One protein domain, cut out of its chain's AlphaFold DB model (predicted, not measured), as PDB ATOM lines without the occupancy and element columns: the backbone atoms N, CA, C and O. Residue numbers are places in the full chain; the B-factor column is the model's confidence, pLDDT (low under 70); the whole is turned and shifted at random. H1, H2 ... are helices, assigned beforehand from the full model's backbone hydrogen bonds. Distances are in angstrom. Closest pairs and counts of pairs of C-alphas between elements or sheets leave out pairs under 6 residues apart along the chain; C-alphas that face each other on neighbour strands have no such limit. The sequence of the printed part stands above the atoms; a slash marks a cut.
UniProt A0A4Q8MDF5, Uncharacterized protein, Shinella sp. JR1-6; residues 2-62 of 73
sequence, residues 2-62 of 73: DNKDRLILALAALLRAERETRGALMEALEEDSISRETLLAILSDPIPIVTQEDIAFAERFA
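What this domain is: This is residues 2 to 62 of the 73 residues of an uncharacterized protein of Shinella sp. JR1-6 (UniProt A0A4Q8MDF5). One long helix, H1, makes one long side of an open, narrow frame; after H1 the backbone turns through residues 31 to 35 and folds back along the other long side as the short helix H2 and an extended stretch, residues 45 to 51. H3 then stands crosswise to H1 at the other end of the frame, and the middle is empty. The printed part has 61 residues with three named helices, in the order H1, H2, H3, and no named strand: all helix. It is only just loose, close to extended, with a radius of gyration of the C-alphas of 15.7 A and spans of 45 by 21 by 16 A.

Where its parts are: Find C-alpha 3 at (46.204, -48.341, -5.362); from there H1, residues 3 to 30, runs 40.8 A to C-alpha 30 at (39.186, -13.540, 14.735). H2 is residues 36 to 44, 12.2 A long. H3 is residues 52 to 62, 15.2 A long, and ends at C-alpha 62, (52.173, -37.385, -9.152).

How they stand to each other: Begin at H1, which touches no helix. Look along y: the N-to-C direction of H1 has a y component of 0.90, that of H2 -0.82. H3 runs mainly along x, with a component of 0.93. H1 and H2 are apart, with no C-alpha of the one within 8 A of the other, and a tight link of 5 residues joins them. H2 and H3 are apart too, joined by a short link of 7 residues. H1 and H3 are apart. In H1, H2 and H3 every O i to N i+4 pair is within hydrogen-bond range.

The domain as a whole: The C-alphas of Asp 2 and Asp 32 are the two farthest apart, 45.3 A. Residues 2 to 24 and 40 to 62 stand free. The printed part has no cut, and neither link is long. The mean pLDDT of the printed part is 88.3, and no printed residue is under 70.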
ATOM      1  N   ASP A   2      50.132 -50.240  -3.039       87.25
ATOM      2  CA  ASP A   2      48.996 -50.572  -3.899       87.25
ATOM      3  C   ASP A   2      48.098 -49.336  -4.150       87.25
ATOM      4  O   ASP A   2      48.331 -48.253  -3.604       87.25
ATOM      5  N   ASN A   3      47.093 -49.461  -5.024       81.19
ATOM      6  CA  ASN A   3      46.204 -48.341  -5.362       81.19
ATOM      7  C   ASN A   3      45.344 -47.877  -4.175       81.19
ATOM      8  O   ASN A   3      45.015 -46.696  -4.083       81.19
ATOM      9  N   LYS A   4      44.999 -48.783  -3.256       80.38
ATOM     10  CA  LYS A   4      44.205 -48.477  -2.065       80.38
ATOM     11  C   LYS A   4      45.034 -47.677  -1.063       80.38
ATOM     12  O   LYS A   4      44.546 -46.682  -0.538       80.38
ATOM     13  N   ASP A   5      46.284 -48.058  -0.846       84.56
ATOM     14  CA  ASP A   5      47.221 -47.344   0.016       84.56
ATOM     15  C   ASP A   5      47.454 -45.909  -0.479       84.56
ATOM     16  O   ASP A   5      47.438 -44.957   0.303       84.56
ATOM     17  N   ARG A   6      47.630 -45.739  -1.798       79.75
ATOM     18  CA  ARG A   6      47.765 -44.414  -2.425       79.75
ATOM     19  C   ARG A   6      46.511 -43.567  -2.237       79.75
ATOM     20  O   ARG A   6      46.627 -42.391  -1.902       79.75
ATOM     21  N   LEU A   7      45.329 -44.163  -2.404       79.94
ATOM     22  CA  LEU A   7      44.059 -43.481  -2.163       79.94
ATOM     23  C   LEU A   7      43.920 -43.057  -0.695       79.94
ATOM     24  O   LEU A   7      43.529 -41.927  -0.424       79.94
ATOM     25  N   ILE A   8      44.282 -43.924   0.253       85.44
ATOM     26  CA  ILE A   8      44.242 -43.601   1.686       85.44
ATOM     27  C   ILE A   8      45.158 -42.415   1.997       85.44
ATOM     28  O   ILE A   8      44.730 -41.489   2.684       85.44
ATOM     29  N   LEU A   9      46.388 -42.403   1.471       83.62
ATOM     30  CA  LEU A   9      47.295 -41.269   1.657       83.62
ATOM     31  C   LEU A   9      46.755 -39.979   1.039       83.62
ATOM     32  O   LEU A   9      46.819 -38.932   1.681       83.62
ATOM     33  N   ALA A  10      46.207 -40.048  -0.175       83.38
ATOM     34  CA  ALA A  10      45.621 -38.890  -0.838       83.38
ATOM     35  C   ALA A  10      44.453 -38.313  -0.022       83.38
ATOM     36  O   ALA A  10      44.416 -37.116   0.244       83.38
ATOM     37  N   LEU A  11      43.546 -39.168   0.460       87.31
ATOM     38  CA  LEU A  11      42.428 -38.751   1.308       87.31
ATOM     39  C   LEU A  11      42.901 -38.171   2.647       87.31
ATOM     40  O   LEU A  11      42.362 -37.164   3.101       87.31
ATOM     41  N   ALA A  12      43.924 -38.759   3.270       91.25
ATOM     42  CA  ALA A  12      44.505 -38.229   4.502       91.25
ATOM     43  C   ALA A  12      45.135 -36.842   4.289       91.25
ATOM     44  O   ALA A  12      44.954 -35.951   5.120       91.25
ATOM     45  N   ALA A  13      45.830 -36.640   3.166       88.38
ATOM     46  CA  ALA A  13      46.391 -35.347   2.792       88.38
ATOM     47  C   ALA A  13      45.293 -34.300   2.545       88.38
ATOM     48  O   ALA A  13      45.396 -33.188   3.057       88.38
ATOM     49  N   LEU A  14      44.211 -34.666   1.848       89.69
ATOM     50  CA  LEU A  14      43.064 -33.778   1.622       89.69
ATOM     51  C   LEU A  14      42.373 -33.378   2.931       89.69
ATOM     52  O   LEU A  14      42.079 -32.205   3.136       89.69
ATOM     53  N   LEU A  15      42.164 -34.328   3.848       95.25
ATOM     54  CA  LEU A  15      41.592 -34.039   5.167       95.25
ATOM     55  C   LEU A  15      42.483 -33.112   5.997       95.25
ATOM     56  O   LEU A  15      41.980 -32.271   6.739       95.25
ATOM     57  N   ARG A  16      43.807 -33.268   5.904       93.44
ATOM     58  CA  ARG A  16      44.744 -32.355   6.561       93.44
ATOM     59  C   ARG A  16      44.650 -30.953   5.959       93.44
ATOM     60  O   ARG A  16      44.519 -30.003   6.722       93.44
ATOM     61  N   ALA A  17      44.671 -30.847   4.632       92.75
ATOM     62  CA  ALA A  17      44.567 -29.572   3.931       92.75
ATOM     63  C   ALA A  17      43.273 -28.831   4.299       92.75
ATOM     64  O   ALA A  17      43.324 -27.656   4.640       92.75
ATOM     65  N   GLU A  18      42.132 -29.528   4.341       95.25
ATOM     66  CA  GLU A  18      40.854 -28.941   4.765       95.25
ATOM     67  C   GLU A  18      40.923 -28.359   6.183       95.25
ATOM     68  O   GLU A  18      40.483 -27.232   6.409       95.25
ATOM     69  N   ARG A  19      41.511 -29.092   7.137       97.75
ATOM     70  CA  ARG A  19      41.660 -28.623   8.523       97.75
ATOM     71  C   ARG A  19      42.560 -27.398   8.624       97.75
ATOM     72  O   ARG A  19      42.241 -26.488   9.382       97.75
ATOM     73  N   GLU A  20      43.662 -27.378   7.877       97.12
ATOM     74  CA  GLU A  20      44.581 -26.236   7.824       97.12
ATOM     75  C   GLU A  20      43.889 -25.006   7.218       97.12
ATOM     76  O   GLU A  20      43.937 -23.929   7.806       97.12
ATOM     77  N   THR A  21      43.158 -25.169   6.109       93.88
ATOM     78  CA  THR A  21      42.363 -24.088   5.506       93.88
ATOM     79  C   THR A  21      41.304 -23.562   6.468       93.88
ATOM     80  O   THR A  21      41.144 -22.352   6.611       93.88
ATOM     81  N   ARG A  22      40.593 -24.451   7.166       94.62
ATOM     82  CA  ARG A  22      39.594 -24.057   8.161       94.62
ATOM     83  C   ARG A  22      40.212 -23.299   9.334       94.62
ATOM     84  O   ARG A  22      39.628 -22.308   9.754       94.62
ATOM     85  N   GLY A  23      41.375 -23.723   9.826       95.94
ATOM     86  CA  GLY A  23      42.123 -22.990  10.852       95.94
ATOM     87  C   GLY A  23      42.477 -21.573  10.399       95.94
ATOM     88  O   GLY A  23      42.130 -20.618  11.081       95.94
ATOM     89  N   ALA A  24      43.042 -21.427   9.198       94.56
ATOM     90  CA  ALA A  24      43.382 -20.119   8.637       94.56
ATOM     91  C   ALA A  24      42.154 -19.205   8.453       94.56
ATOM     92  O   ALA A  24      42.228 -18.004   8.693       94.56
ATOM     93  N   LEU A  25      41.003 -19.762   8.056       93.81
ATOM     94  CA  LEU A  25      39.751 -19.001   7.969       93.81
ATOM     95  C   LEU A  25      39.233 -18.564   9.346       93.81
ATOM     96  O   LEU A  25      38.652 -17.488   9.453       93.81
ATOM     97  N   MET A  26      39.421 -19.385  10.382       93.56
ATOM     98  CA  MET A  26      39.070 -19.018  11.756       93.56
ATOM     99  C   MET A  26      39.969 -17.896  12.279       93.56
ATOM    100  O   MET A  26      39.448 -16.924  12.809       93.56
ATOM    101  N   GLU A  27      41.282 -17.990  12.070       95.81
ATOM    102  CA  GLU A  27      42.233 -16.927  12.429       95.81
ATOM    103  C   GLU A  27      41.877 -15.611  11.720       95.81
ATOM    104  O   GLU A  27      41.754 -14.568  12.356       95.81
ATOM    105  N   ALA A  28      41.590 -15.663  10.414       94.31
ATOM    106  CA  ALA A  28      41.180 -14.484   9.654       94.31
ATOM    107  C   ALA A  28      39.857 -13.868  10.152       94.31
ATOM    108  O   ALA A  28      39.672 -12.651  10.106       94.31
ATOM    109  N   LEU A  29      38.928 -14.702  10.626       92.06
ATOM    110  CA  LEU A  29      37.686 -14.253  11.253       92.06
ATOM    111  C   LEU A  29      37.937 -13.574  12.604       92.06
ATOM    112  O   LEU A  29      37.318 -12.552  12.882       92.06
ATOM    113  N   GLU A  30      38.820 -14.125  13.436       94.19
ATOM    114  CA  GLU A  30      39.186 -13.540  14.735       94.19
ATOM    115  C   GLU A  30      39.894 -12.186  14.583       94.19
ATOM    116  O   GLU A  30      39.730 -11.305  15.426       94.19
ATOM    117  N   GLU A  31      40.642 -12.001  13.494       95.94
ATOM    118  CA  GLU A  31      41.328 -10.750  13.158       95.94
ATOM    119  C   GLU A  31      40.448  -9.723  12.417       95.94
ATOM    120  O   GLU A  31      40.949  -8.664  12.033       95.94
ATOM    121  N   ASP A  32      39.162 -10.018  12.174       92.69
ATOM    122  CA  ASP A  32      38.264  -9.226  11.309       92.69
ATOM    123  C   ASP A  32      38.858  -8.953   9.900       92.69
ATOM    124  O   ASP A  32      38.499  -7.987   9.216       92.69
ATOM    125  N   SER A  33      39.771  -9.809   9.426       92.69
ATOM    126  CA  SER A  33      40.485  -9.637   8.153       92.69
ATOM    127  C   SER A  33      39.735 -10.220   6.948       92.69
ATOM    128  O   SER A  33      40.100  -9.960   5.798       92.69
ATOM    129  N   ILE A  34      38.640 -10.950   7.189       93.88
ATOM    130  CA  ILE A  34      37.737 -11.484   6.165       93.88
ATOM    131  C   ILE A  34      36.286 -11.057   6.419       93.88
ATOM    132  O   ILE A  34      35.756 -11.190   7.519       93.88
ATOM    133  N   SER A  35      35.609 -10.564   5.378       93.25
ATOM    134  CA  SER A  35      34.201 -10.168   5.479       93.25
ATOM    135  C   SER A  35      33.239 -11.347   5.305       93.25
ATOM    136  O   SER A  35      33.549 -12.370   4.682       93.25
ATOM    137  N   ARG A  36      32.007 -11.165   5.794       90.56
ATOM    138  CA  ARG A  36      30.905 -12.115   5.595       90.56
ATOM    139  C   ARG A  36      30.624 -12.364   4.112       90.56
ATOM    140  O   ARG A  36      30.329 -13.491   3.726       90.56
ATOM    141  N   GLU A  37      30.699 -11.327   3.285       93.12
ATOM    142  CA  GLU A  37      30.472 -11.406   1.840       93.12
ATOM    143  C   GLU A  37      31.514 -12.306   1.172       93.12
ATOM    144  O   GLU A  37      31.154 -13.142   0.344       93.12
ATOM    145  N   THR A  38      32.781 -12.197   1.578       92.31
ATOM    146  CA  THR A  38      33.860 -13.053   1.076       92.31
ATOM    147  C   THR A  38      33.641 -14.511   1.474       92.31
ATOM    148  O   THR A  38      33.751 -15.395   0.628       92.31
ATOM    149  N   LEU A  39      33.246 -14.785   2.722       90.75
ATOM    150  CA  LEU A  39      32.900 -16.148   3.146       90.75
ATOM    151  C   LEU A  39      31.729 -16.729   2.349       90.75
ATOM    152  O   LEU A  39      31.770 -17.890   1.949       90.75
ATOM    153  N   LEU A  40      30.697 -15.926   2.082       91.69
ATOM    154  CA  LEU A  40      29.578 -16.357   1.247       91.69
ATOM    155  C   LEU A  40      30.009 -16.632  -0.192       91.69
ATOM    156  O   LEU A  40      29.541 -17.609  -0.769       91.69
ATOM    157  N   ALA A  41      30.903 -15.820  -0.759       92.25
ATOM    158  CA  ALA A  41      31.439 -16.056  -2.094       92.25
ATOM    159  C   ALA A  41      32.196 -17.391  -2.165       92.25
ATOM    160  O   ALA A  41      31.941 -18.175  -3.072       92.25
ATOM    161  N   ILE A  42      33.035 -17.691  -1.166       89.00
ATOM    162  CA  ILE A  42      33.750 -18.973  -1.055       89.00
ATOM    163  C   ILE A  42      32.764 -20.150  -0.972       89.00
ATOM    164  O   ILE A  42      32.926 -21.141  -1.673       89.00
ATOM    165  N   LEU A  43      31.719 -20.044  -0.145       87.75
ATOM    166  CA  LEU A  43      30.707 -21.102   0.005       87.75
ATOM    167  C   LEU A  43      29.840 -21.306  -1.243       87.75
ATOM    168  O   LEU A  43      29.250 -22.371  -1.414       87.75
ATOM    169  N   SER A  44      29.721 -20.272  -2.073       89.69
ATOM    170  CA  SER A  44      28.930 -20.292  -3.305       89.69
ATOM    171  C   SER A  44      29.751 -20.714  -4.522       89.69
ATOM    172  O   SER A  44      29.180 -20.862  -5.602       89.69
ATOM    173  N   ASP A  45      31.070 -20.869  -4.365       87.88
ATOM    174  CA  ASP A  45      31.966 -21.248  -5.449       87.88
ATOM    175  C   ASP A  45      31.613 -22.667  -5.930       87.88
ATOM    176  O   ASP A  45      31.563 -23.603  -5.118       87.88
ATOM    177  N   PRO A  46      31.286 -22.862  -7.220       83.12
ATOM    178  CA  PRO A  46      30.910 -24.172  -7.722       83.12
ATOM    179  C   PRO A  46      32.056 -25.166  -7.548       83.12
ATOM    180  O   PRO A  46      33.150 -24.973  -8.073       83.12
ATOM    181  N   ILE A  47      31.773 -26.284  -6.879       81.31
ATOM    182  CA  ILE A  47      32.719 -27.397  -6.800       81.31
ATOM    183  C   ILE A  47      32.861 -27.983  -8.212       81.31
ATOM    184  O   ILE A  47      31.874 -28.502  -8.751       81.31
ATOM    185  N   PRO A  48      34.052 -27.918  -8.834       79.00
ATOM    186  CA  PRO A  48      34.244 -28.476 -10.159       79.00
ATOM    187  C   PRO A  48      34.022 -29.990 -10.120       79.00
ATOM    188  O   PRO A  48      34.479 -30.690  -9.212       79.00
ATOM    189  N   ILE A  49      33.305 -30.503 -11.118       87.06
ATOM    190  CA  ILE A  49      33.122 -31.945 -11.286       87.06
ATOM    191  C   ILE A  49      34.475 -32.532 -11.680       87.06
ATOM    192  O   ILE A  49      34.996 -32.210 -12.743       87.06
ATOM    193  N   VAL A  50      35.021 -33.410 -10.837       85.06
ATOM    194  CA  VAL A  50      36.250 -34.142 -11.153       85.06
ATOM    195  C   VAL A  50      35.957 -35.132 -12.275       85.06
ATOM    196  O   VAL A  50      35.151 -36.052 -12.113       85.06
ATOM    197  N   THR A  51      36.608 -34.948 -13.418       90.38
ATOM    198  CA  THR A  51      36.480 -35.831 -14.580       90.38
ATOM    199  C   THR A  51      37.573 -36.902 -14.585       90.38
ATOM    200  O   THR A  51      38.586 -36.800 -13.891       90.38
ATOM    201  N   GLN A  52      37.422 -37.936 -15.424       84.38
ATOM    202  CA  GLN A  52      38.505 -38.907 -15.622       84.38
ATOM    203  C   GLN A  52      39.777 -38.285 -16.205       84.38
ATOM    204  O   GLN A  52      40.866 -38.808 -15.969       84.38
ATOM    205  N   GLU A  53      39.659 -37.197 -16.965       88.25
ATOM    206  CA  GLU A  53      40.812 -36.510 -17.541       88.25
ATOM    207  C   GLU A  53      41.629 -35.795 -16.457       88.25
ATOM    208  O   GLU A  53      42.860 -35.886 -16.465       88.25
ATOM    209  N   ASP A  54      40.952 -35.213 -15.461       82.00
ATOM    210  CA  ASP A  54      41.578 -34.604 -14.281       82.00
ATOM    211  C   ASP A  54      42.326 -35.644 -13.442       82.00
ATOM    212  O   ASP A  54      43.468 -35.419 -13.036       82.00
ATOM    213  N   ILE A  55      41.723 -36.822 -13.234       81.44
ATOM    214  CA  ILE A  55      42.370 -37.930 -12.515       81.44
ATOM    215  C   ILE A  55      43.615 -38.393 -13.270       81.44
ATOM    216  O   ILE A  55      44.694 -38.494 -12.687       81.44
ATOM    217  N   ALA A  56      43.499 -38.611 -14.580       81.94
ATOM    218  CA  ALA A  56      44.630 -39.032 -15.396       81.94
ATOM    219  C   ALA A  56      45.751 -37.976 -15.403       81.94
ATOM    220  O   ALA A  56      46.933 -38.326 -15.425       81.94
ATOM    221  N   PHE A  57      45.411 -36.683 -15.388       84.56
ATOM    222  CA  PHE A  57      46.386 -35.603 -15.238       84.56
ATOM    223  C   PHE A  57      47.073 -35.642 -13.871       84.56
ATOM    224  O   PHE A  57      48.303 -35.616 -13.817       84.56
ATOM    225  N   ALA A  58      46.307 -35.762 -12.786       76.56
ATOM    226  CA  ALA A  58      46.836 -35.829 -11.429       76.56
ATOM    227  C   ALA A  58      47.777 -37.029 -11.234       76.56
ATOM    228  O   ALA A  58      48.846 -36.880 -10.646       76.56
ATOM    229  N   GLU A  59      47.444 -38.197 -11.787       78.62
ATOM    230  CA  GLU A  59      48.314 -39.378 -11.762       78.62
ATOM    231  C   GLU A  59      49.623 -39.145 -12.528       78.62
ATOM    232  O   GLU A  59      50.703 -39.435 -12.006       78.62
ATOM    233  N   ARG A  60      49.557 -38.571 -13.740       83.12
ATOM    234  CA  ARG A  60      50.762 -38.204 -14.506       83.12
ATOM    235  C   ARG A  60      51.626 -37.205 -13.745       83.12
ATOM    236  O   ARG A  60      52.847 -37.347 -13.732       83.12
ATOM    237  N   PHE A  61      51.006 -36.216 -13.107       78.50
ATOM    238  CA  PHE A  61      51.699 -35.215 -12.305       78.50
ATOM    239  C   PHE A  61      52.360 -35.838 -11.068       78.50
ATOM    240  O   PHE A  61      53.543 -35.606 -10.834       78.50
ATOM    241  N   ALA A  62      51.650 -36.694 -10.330       70.94
ATOM    242  CA  ALA A  62      52.173 -37.385  -9.152       70.94
ATOM    243  C   ALA A  62      53.334 -38.342  -9.479       70.94
ATOM    244  O   ALA A  62      54.230 -38.537  -8.660       70.94
TER     245      ALA A  62